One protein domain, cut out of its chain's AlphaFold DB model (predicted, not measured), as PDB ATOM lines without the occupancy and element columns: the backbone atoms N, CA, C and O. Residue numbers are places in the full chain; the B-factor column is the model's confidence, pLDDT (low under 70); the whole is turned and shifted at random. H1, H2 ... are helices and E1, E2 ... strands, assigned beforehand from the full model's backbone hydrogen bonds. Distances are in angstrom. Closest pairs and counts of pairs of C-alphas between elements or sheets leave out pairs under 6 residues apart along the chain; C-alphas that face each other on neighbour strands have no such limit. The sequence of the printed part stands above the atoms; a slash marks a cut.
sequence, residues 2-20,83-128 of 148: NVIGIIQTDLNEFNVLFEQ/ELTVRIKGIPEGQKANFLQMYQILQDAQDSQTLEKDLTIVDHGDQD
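AT A GLANCE: This is residues 2 to 20 and 83 to 128 of the 148 residues of an uncharacterized protein of Brevibacillus brevis (UniProt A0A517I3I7). A strongly twisted sheet of four antiparallel strands makes a wall, and two short helices, H1 and H2, cover one of its faces while the other is bare: two layers, helices on one face of a sheet. The printed part has 65 residues with the order E1, E2, E3, H1, H2, E4, and the sheet runs E1, E2, E3, E4. Its class is mixed, helices and strands; it is compact, with a radius of gyration of the C-alphas of 11.0 A, and spans 31 by 26 by 18 A.

IN THESE COORDINATES: Find C-alpha 3 at (-31.611, -43.516, 4.109), where E1, residues 3 to 8, begins its 14.1 A. E2, residues 13 to 18, and E3, residues 83 to 88, each measure 16.1 A. Next come H1, residues 99 to 108, 14.3 A, and H2, residues 112 to 118, 10.6 A. E4, residues 119 to 124, runs 13.1 A to C-alpha 124 at (-27.228, -57.345, 2.651).

HOW THE PARTS SIT: Look first at the hairpin E1 and E2, where N 7 and O 15 are 2.8 A apart. E2 and E3 are antiparallel neighbours, with N 16 and O 84 at 2.8 A; so are E3 and E4, with N 87 and O 120 at 2.9 A. H1 is on the sheet at a height of 7.8 A, only just over E2, on which 3 of its C-alphas fall, and slantwise at 40 degrees on the local plane. H2 is on the sheet too; the closest C-alphas of E3 and H2, Ile 88 and Asp 118, are 6.1 A apart. H1 and H2 only just touch, with 3 pairs of C-alphas within 8 A, the closest being Leu 106 and Leu 115 at 7.0 A; they run opposite ways at a steep tilt of 46 degrees. Every O i to N i+4 pair is within hydrogen-bond range in H1, but 1 of 3 in H2, beside 3 of 4 O i to N i+3 pairs.

THE WHOLE: The C-alphas farthest apart, of Gln 20 and Gly 94, are 31.8 A apart. Residues 21 to 82 are cut out, with 9.5 A between C-alphas 20 and 83; of the links printed whole, none is long. Look to residues 125 to 128 for pLDDT under 70.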
ATOM      1  N   ASN A   2     -35.581 -44.985   6.132       83.38
ATOM      2  CA  ASN A   2     -34.767 -43.770   6.268       83.38
ATOM      3  C   ASN A   2     -33.351 -44.047   5.770       83.38
ATOM      4  O   ASN A   2     -32.622 -44.810   6.397       83.38
ATOM      5  N   VAL A   3     -32.977 -43.447   4.641       86.81
ATOM      6  CA  VAL A   3     -31.611 -43.516   4.109       86.81
ATOM      7  C   VAL A   3     -30.767 -42.465   4.814       86.81
ATOM      8  O   VAL A   3     -31.105 -41.284   4.789       86.81
ATOM      9  N   ILE A   4     -29.664 -42.893   5.421       88.50
ATOM     10  CA  ILE A   4     -28.716 -42.010   6.114       88.50
ATOM     11  C   ILE A   4     -27.440 -41.773   5.303       88.50
ATOM     12  O   ILE A   4     -26.711 -40.823   5.569       88.50
ATOM     13  N   GLY A   5     -27.166 -42.610   4.298       88.12
ATOM     14  CA  GLY A   5     -25.989 -42.470   3.450       88.12
ATOM     15  C   GLY A   5     -26.067 -43.316   2.187       88.12
ATOM     16  O   GLY A   5     -26.717 -44.358   2.157       88.12
ATOM     17  N   ILE A   6     -25.399 -42.852   1.131       91.69
ATOM     18  CA  ILE A   6     -25.244 -43.573  -0.135       91.69
ATOM     19  C   ILE A   6     -23.786 -43.425  -0.552       91.69
ATOM     20  O   ILE A   6     -23.305 -42.306  -0.739       91.69
ATOM     21  N   ILE A   7     -23.090 -44.540  -0.715       91.19
ATOM     22  CA  ILE A   7     -21.684 -44.585  -1.106       91.19
ATOM     23  C   ILE A   7     -21.603 -45.335  -2.426       91.19
ATOM     24  O   ILE A   7     -22.045 -46.472  -2.521       91.19
ATOM     25  N   GLN A   8     -21.042 -44.710  -3.458       89.25
ATOM     26  CA  GLN A   8     -20.742 -45.415  -4.699       89.25
ATOM     27  C   GLN A   8     -19.459 -46.233  -4.504       89.25
ATOM     28  O   GLN A   8     -18.394 -45.652  -4.296       89.25
ATOM     29  N   THR A   9     -19.562 -47.560  -4.554       88.38
ATOM     30  CA  THR A   9     -18.436 -48.485  -4.338       88.38
ATOM     31  C   THR A   9     -17.771 -48.910  -5.640       88.38
ATOM     32  O   THR A   9     -16.551 -49.055  -5.683       88.38
ATOM     33  N   ASP A  10     -18.550 -49.025  -6.716       88.81
ATOM     34  CA  ASP A  10     -18.063 -49.312  -8.069       88.81
ATOM     35  C   ASP A  10     -18.831 -48.473  -9.111       88.81
ATOM     36  O   ASP A  10     -19.678 -47.637  -8.786       88.81
ATOM     37  N   LEU A  11     -18.552 -48.655 -10.402       89.12
ATOM     38  CA  LEU A  11     -19.193 -47.950 -11.508       89.12
ATOM     39  C   LEU A  11     -20.716 -48.081 -11.475       89.12
ATOM     40  O   LEU A  11     -21.399 -47.101 -11.773       89.12
ATOM     41  N   ASN A  12     -21.239 -49.249 -11.108       88.44
ATOM     42  CA  ASN A  12     -22.668 -49.547 -11.068       88.44
ATOM     43  C   ASN A  12     -23.181 -50.008  -9.694       88.44
ATOM     44  O   ASN A  12     -24.361 -50.346  -9.595       88.44
ATOM     45  N   GLU A  13     -22.337 -49.992  -8.661       92.25
ATOM     46  CA  GLU A  13     -22.669 -50.446  -7.307       92.25
ATOM     47  C   GLU A  13     -22.727 -49.299  -6.306       92.25
ATOM     48  O   GLU A  13     -21.885 -48.395  -6.306       92.25
ATOM     49  N   PHE A  14     -23.721 -49.374  -5.427       93.12
ATOM     50  CA  PHE A  14     -23.914 -48.436  -4.336       93.12
ATOM     51  C   PHE A  14     -24.150 -49.195  -3.039       93.12
ATOM     52  O   PHE A  14     -24.996 -50.085  -2.995       93.12
ATOM     53  N   ASN A  15     -23.472 -48.787  -1.973       91.50
ATOM     54  CA  ASN A  15     -23.831 -49.158  -0.615       91.50
ATOM     55  C   ASN A  15     -24.784 -48.101  -0.070       91.50
ATOM     56  O   ASN A  15     -24.472 -46.907  -0.038       91.50
ATOM     57  N   VAL A  16     -25.968 -48.542   0.326       91.12
ATOM     58  CA  VAL A  16     -27.001 -47.709   0.925       91.12
ATOM     59  C   VAL A  16     -27.043 -48.016   2.405       91.12
ATOM     60  O   VAL A  16     -27.221 -49.164   2.803       91.12
ATOM     61  N   LEU A  17     -26.885 -46.976   3.211       90.81
ATOM     62  CA  LEU A  17     -26.985 -47.055   4.653       90.81
ATOM     63  C   LEU A  17     -28.373 -46.589   5.065       90.81
ATOM     64  O   LEU A  17     -28.803 -45.485   4.715       90.81
ATOM     65  N   PHE A  18     -29.055 -47.415   5.844       88.88
ATOM     66  CA  PHE A  18     -30.349 -47.115   6.423       88.88
ATOM     67  C   PHE A  18     -30.228 -46.923   7.928       88.88
ATOM     68  O   PHE A  18     -29.491 -47.633   8.618       88.88
ATOM     69  N   GLU A  19     -31.004 -45.976   8.448       84.88
ATOM     70  CA  GLU A  19     -31.223 -45.868   9.881       84.88
ATOM     71  C   GLU A  19     -31.873 -47.167  10.357       84.88
ATOM     72  O   GLU A  19     -32.910 -47.591   9.831       84.88
ATOM     73  N   GLN A  20     -31.272 -47.809  11.357       72.19
ATOM     74  CA  GLN A  20     -31.908 -48.945  11.994       72.19
ATOM     75  C   GLN A  20     -33.124 -48.419  12.761       72.19
ATOM     76  O   GLN A  20     -33.000 -47.849  13.843       72.19
ATOM     77  N   GLU A  83     -26.696 -51.818   6.251       88.81
ATOM     78  CA  GLU A  83     -26.063 -51.597   4.955       88.81
ATOM     79  C   GLU A  83     -26.669 -52.520   3.892       88.81
ATOM     80  O   GLU A  83     -26.986 -53.681   4.152       88.81
ATOM     81  N   LEU A  84     -26.843 -51.996   2.682       90.06
ATOM     82  CA  LEU A  84     -27.357 -52.735   1.537       90.06
ATOM     83  C   LEU A  84     -26.557 -52.374   0.290       90.06
ATOM     84  O   LEU A  84     -26.576 -51.220  -0.142       90.06
ATOM     85  N   THR A  85     -25.912 -53.355  -0.330       92.44
ATOM     86  CA  THR A  85     -25.257 -53.159  -1.624       92.44
ATOM     87  C   THR A  85     -26.257 -53.409  -2.739       92.44
ATOM     88  O   THR A  85     -26.895 -54.461  -2.810       92.44
ATOM     89  N   VAL A  86     -26.393 -52.444  -3.642       92.44
ATOM     90  CA  VAL A  86     -27.383 -52.472  -4.718       92.44
ATOM     91  C   VAL A  86     -26.812 -51.991  -6.045       92.44
ATOM     92  O   VAL A  86     -25.859 -51.213  -6.108       92.44
ATOM     93  N   ARG A  87     -27.454 -52.430  -7.128       93.12
ATOM     94  CA  ARG A  87     -27.201 -52.006  -8.510       93.12
ATOM     95  C   ARG A  87     -28.495 -51.517  -9.146       93.12
ATOM     96  O   ARG A  87     -29.538 -52.139  -8.961       93.12
ATOM     97  N   ILE A  88     -28.442 -50.453  -9.947       91.69
ATOM     98  CA  ILE A  88     -29.614 -49.992 -10.712       91.69
ATOM     99  C   ILE A  88     -29.901 -50.982 -11.847       91.69
ATOM    100  O   ILE A  88     -29.015 -51.306 -12.644       91.69
ATOM    101  N   LYS A  89     -31.142 -51.457 -11.953       92.38
ATOM    102  CA  LYS A  89     -31.549 -52.351 -13.040       92.38
ATOM    103  C   LYS A  89     -31.473 -51.656 -14.391       92.38
ATOM    104  O   LYS A  89     -31.755 -50.473 -14.535       92.38
ATOM    105  N   GLY A  90     -31.124 -52.430 -15.414       87.06
ATOM    106  CA  GLY A  90     -31.014 -51.931 -16.784       87.06
ATOM    107  C   GLY A  90     -29.699 -51.215 -17.098       87.06
ATOM    108  O   GLY A  90     -29.480 -50.897 -18.264       87.06
ATOM    109  N   ILE A  91     -28.805 -51.020 -16.118       86.12
ATOM    110  CA  ILE A  91     -27.430 -50.565 -16.354       86.12
ATOM    111  C   ILE A  91     -26.520 -51.795 -16.538       86.12
ATOM    112  O   ILE A  91     -26.367 -52.580 -15.599       86.12
ATOM    113  N   PRO A  92     -25.928 -52.006 -17.730       82.44
ATOM    114  CA  PRO A  92     -25.003 -53.107 -17.977       82.44
ATOM    115  C   PRO A  92     -23.739 -53.019 -17.117       82.44
ATOM    116  O   PRO A  92     -23.314 -51.940 -16.704       82.44
ATOM    117  N   GLU A  93     -23.087 -54.162 -16.913       76.88
ATOM    118  CA  GLU A  93     -21.775 -54.219 -16.268       76.88
ATOM    119  C   GLU A  93     -20.740 -53.384 -17.046       76.88
ATOM    120  O   GLU A  93     -20.720 -53.378 -18.279       76.88
ATOM    121  N   GLY A  94     -19.915 -52.621 -16.323       78.62
ATOM    122  CA  GLY A  94     -18.938 -51.694 -16.905       78.62
ATOM    123  C   GLY A  94     -19.508 -50.344 -17.360       78.62
ATOM    124  O   GLY A  94     -18.740 -49.477 -17.778       78.62
ATOM    125  N   GLN A  95     -20.825 -50.122 -17.262       84.06
ATOM    126  CA  GLN A  95     -21.408 -48.791 -17.429       84.06
ATOM    127  C   GLN A  95     -21.542 -48.075 -16.090       84.06
ATOM    128  O   GLN A  95     -21.936 -48.656 -15.082       84.06
ATOM    129  N   LYS A  96     -21.231 -46.777 -16.096       86.50
ATOM    130  CA  LYS A  96     -21.374 -45.938 -14.912       86.50
ATOM    131  C   LYS A  96     -22.856 -45.674 -14.638       86.50
ATOM    132  O   LYS A  96     -23.508 -44.978 -15.415       86.50
ATOM    133  N   ALA A  97     -23.362 -46.182 -13.523       87.62
ATOM    134  CA  ALA A  97     -24.650 -45.787 -12.981       87.62
ATOM    135  C   ALA A  97     -24.570 -44.351 -12.441       87.62
ATOM    136  O   ALA A  97     -23.546 -43.919 -11.900       87.62
ATOM    137  N   ASN A  98     -25.643 -43.579 -12.611       88.81
ATOM    138  CA  ASN A  98     -25.666 -42.190 -12.176       88.81
ATOM    139  C   ASN A  98     -26.113 -42.100 -10.713       88.81
ATOM    140  O   ASN A  98     -27.225 -42.504 -10.374       88.81
ATOM    141  N   PHE A  99     -25.279 -41.493  -9.870       90.06
ATOM    142  CA  PHE A  99     -25.605 -41.228  -8.469       90.06
ATOM    143  C   PHE A  99     -26.948 -40.500  -8.299       90.06
ATOM    144  O   PHE A  99     -27.718 -40.828  -7.403       90.06
ATOM    145  N   LEU A 100     -27.277 -39.555  -9.187       92.38
ATOM    146  CA  LEU A 100     -28.552 -38.840  -9.118       92.38
ATOM    147  C   LEU A 100     -29.752 -39.770  -9.346       92.38
ATOM    148  O   LEU A 100     -30.772 -39.603  -8.688       92.38
ATOM    149  N   GLN A 101     -29.628 -40.759 -10.239       90.69
ATOM    150  CA  GLN A 101     -30.684 -41.756 -10.455       90.69
ATOM    151  C   GLN A 101     -30.869 -42.614  -9.205       90.69
ATOM    152  O   GLN A 101     -31.996 -42.848  -8.785       90.69
ATOM    153  N   MET A 102     -29.764 -43.027  -8.582       92.62
ATOM    154  CA  MET A 102     -29.796 -43.788  -7.337       92.62
ATOM    155  C   MET A 102     -30.496 -43.006  -6.217       92.62
ATOM    156  O   MET A 102     -31.384 -43.531  -5.548       92.62
ATOM    157  N   TYR A 103     -30.146 -41.729  -6.058       91.12
ATOM    158  CA  TYR A 103     -30.777 -40.842  -5.085       91.12
ATOM    159  C   TYR A 103     -32.287 -40.690  -5.326       91.12
ATOM    160  O   TYR A 103     -33.069 -40.763  -4.384       91.12
ATOM    161  N   GLN A 104     -32.711 -40.526  -6.585       91.69
ATOM    162  CA  GLN A 104     -34.129 -40.422  -6.948       91.69
ATOM    163  C   GLN A 104     -34.902 -41.707  -6.641       91.69
ATOM    164  O   GLN A 104     -35.946 -41.638  -6.003       91.69
ATOM    165  N   ILE A 105     -34.365 -42.873  -7.012       91.69
ATOM    166  CA  ILE A 105     -34.993 -44.172  -6.725       91.69
ATOM    167  C   ILE A 105     -35.189 -44.358  -5.217       91.69
ATOM    168  O   ILE A 105     -36.261 -44.760  -4.771       91.69
ATOM    169  N   LEU A 106     -34.167 -44.033  -4.421       91.50
ATOM    170  CA  LEU A 106     -34.243 -44.121  -2.963       91.50
ATOM    171  C   LEU A 106     -35.257 -43.146  -2.358       91.50
ATOM    172  O   LEU A 106     -35.898 -43.479  -1.366       91.50
ATOM    173  N   GLN A 107     -35.403 -41.957  -2.944       89.69
ATOM    174  CA  GLN A 107     -36.368 -40.956  -2.498       89.69
ATOM    175  C   GLN A 107     -37.812 -41.346  -2.848       89.69
ATOM    176  O   GLN A 107     -38.730 -41.060  -2.077       89.69
ATOM    177  N   ASP A 108     -38.007 -41.984  -4.002       90.06
ATOM    178  CA  ASP A 108     -39.313 -42.427  -4.490       90.06
ATOM    179  C   ASP A 108     -39.792 -43.702  -3.773       90.06
ATOM    180  O   ASP A 108     -40.995 -43.904  -3.573       90.06
ATOM    181  N   ALA A 109     -38.865 -44.565  -3.351       87.31
ATOM    182  CA  ALA A 109     -39.184 -45.795  -2.645       87.31
ATOM    183  C   ALA A 109     -39.500 -45.559  -1.159       87.31
ATOM    184  O   ALA A 109     -38.721 -44.992  -0.399       87.31
ATOM    185  N   GLN A 110     -40.645 -46.072  -0.706       83.56
ATOM    186  CA  GLN A 110     -41.062 -45.976   0.700       83.56
ATOM    187  C   GLN A 110     -40.608 -47.186   1.536       83.56
ATOM    188  O   GLN A 110     -40.428 -47.085   2.758       83.56
ATOM    189  N   ASP A 111     -40.396 -48.319   0.866       84.88
ATOM    190  CA  ASP A 111     -40.160 -49.650   1.421       84.88
ATOM    191  C   ASP A 111     -39.238 -50.488   0.509       84.88
ATOM    192  O   ASP A 111     -38.989 -50.133  -0.648       84.88
ATOM    193  N   SER A 112     -38.727 -51.611   1.025       80.94
ATOM    194  CA  SER A 112     -37.714 -52.425   0.332       80.94
ATOM    195  C   SER A 112     -38.267 -53.140  -0.893       80.94
ATOM    196  O   SER A 112     -37.547 -53.313  -1.871       80.94
ATOM    197  N   GLN A 113     -39.556 -53.484  -0.895       86.31
ATOM    198  CA  GLN A 113     -40.187 -54.129  -2.046       86.31
ATOM    199  C   GLN A 113     -40.289 -53.161  -3.225       86.31
ATOM    200  O   GLN A 113     -40.227 -53.570  -4.385       86.31
ATOM    201  N   THR A 114     -40.451 -51.866  -2.943       88.31
ATOM    202  CA  THR A 114     -40.420 -50.829  -3.975       88.31
ATOM    203  C   THR A 114     -39.006 -50.632  -4.523       88.31
ATOM    204  O   THR A 114     -38.858 -50.551  -5.740       88.31
ATOM    205  N   LEU A 115     -37.967 -50.668  -3.678       88.56
ATOM    206  CA  LEU A 115     -36.570 -50.616  -4.135       88.56
ATOM    207  C   LEU A 115     -36.224 -51.763  -5.080       88.56
ATOM    208  O   LEU A 115     -35.609 -51.541  -6.118       88.56
ATOM    209  N   GLU A 116     -36.672 -52.976  -4.767       89.44
ATOM    210  CA  GLU A 116     -36.436 -54.160  -5.596       89.44
ATOM    211  C   GLU A 116     -37.063 -54.077  -6.991       89.44
ATOM    212  O   GLU A 116     -36.776 -54.929  -7.831       89.44
ATOM    213  N   LYS A 117     -37.920 -53.092  -7.296       92.12
ATOM    214  CA  LYS A 117     -38.433 -52.891  -8.660       92.12
ATOM    215  C   LYS A 117     -37.357 -52.320  -9.569       92.12
ATOM    216  O   LYS A 117     -37.145 -52.880 -10.646       92.12
ATOM    217  N   ASP A 118     -36.652 -51.302  -9.090       92.19
ATOM    218  CA  ASP A 118     -35.675 -50.521  -9.855       92.19
ATOM    219  C   ASP A 118     -34.225 -50.902  -9.541       92.19
ATOM    220  O   ASP A 118     -33.327 -50.651 -10.345       92.19
ATOM    221  N   LEU A 119     -33.988 -51.564  -8.407       92.25
ATOM    222  CA  LEU A 119     -32.674 -51.989  -7.945       92.25
ATOM    223  C   LEU A 119     -32.583 -53.510  -7.847       92.25
ATOM    224  O   LEU A 119     -33.544 -54.206  -7.519       92.25
ATOM    225  N   THR A 120     -31.396 -54.030  -8.119       92.00
ATOM    226  CA  THR A 120     -30.996 -55.392  -7.779       92.00
ATOM    227  C   THR A 120     -30.169 -55.326  -6.509       92.00
ATOM    228  O   THR A 120     -29.151 -54.634  -6.479       92.00
ATOM    229  N   ILE A 121     -30.589 -56.053  -5.477       90.62
ATOM    230  CA  ILE A 121     -29.797 -56.216  -4.261       90.62
ATOM    231  C   ILE A 121     -28.668 -57.200  -4.562       90.62
ATOM    232  O   ILE A 121     -28.912 -58.301  -5.055       90.62
ATOM    233  N   VAL A 122     -27.437 -56.764  -4.319       88.44
ATOM    234  CA  VAL A 122     -26.223 -57.568  -4.488       88.44
ATOM    235  C   VAL A 122     -25.854 -58.229  -3.171       88.44
ATOM    236  O   VAL A 122     -25.521 -59.409  -3.165       88.44
ATOM    237  N   ASP A 123     -25.947 -57.476  -2.076       86.19
ATOM    238  CA  ASP A 123     -25.570 -57.930  -0.745       86.19
ATOM    239  C   ASP A 123     -26.390 -57.209   0.334       86.19
ATOM    240  O   ASP A 123     -26.785 -56.051   0.165       86.19
ATOM    241  N   HIS A 124     -26.650 -57.908   1.436       81.00
ATOM    242  CA  HIS A 124     -27.228 -57.345   2.651       81.00
ATOM    243  C   HIS A 124     -26.115 -57.333   3.700       81.00
ATOM    244  O   HIS A 124     -25.792 -58.388   4.247       81.00
ATOM    245  N   GLY A 125     -25.532 -56.162   3.961       62.12
ATOM    246  CA  GLY A 125     -24.349 -56.034   4.804       62.12
ATOM    247  C   GLY A 125     -24.536 -56.713   6.162       62.12
ATOM    248  O   GLY A 125     -25.526 -56.467   6.849       62.12
ATOM    249  N   ASP A 126     -23.599 -57.608   6.490       53.41
ATOM    250  CA  ASP A 126     -23.430 -58.367   7.742       53.41
ATOM    251  C   ASP A 126     -24.726 -58.730   8.499       53.41
ATOM    252  O   ASP A 126     -24.805 -58.704   9.730       53.41
ATOM    253  N   GLN A 127     -25.763 -59.156   7.770       48.50
ATOM    254  CA  GLN A 127     -26.923 -59.817   8.364       48.50
ATOM    255  C   GLN A 127     -26.637 -61.305   8.635       48.50
ATOM    256  O   GLN A 127     -27.533 -62.146   8.584       48.50
ATOM    257  N   ASP A 128     -25.402 -61.633   9.022       42.19
ATOM    258  CA  ASP A 128     -25.039 -62.891   9.679       42.19
ATOM    259  C   ASP A 128     -25.451 -62.836  11.168       42.19
ATOM    260  O   ASP A 128     -24.719 -63.176  12.101       42.19
TER     261      ASP A 128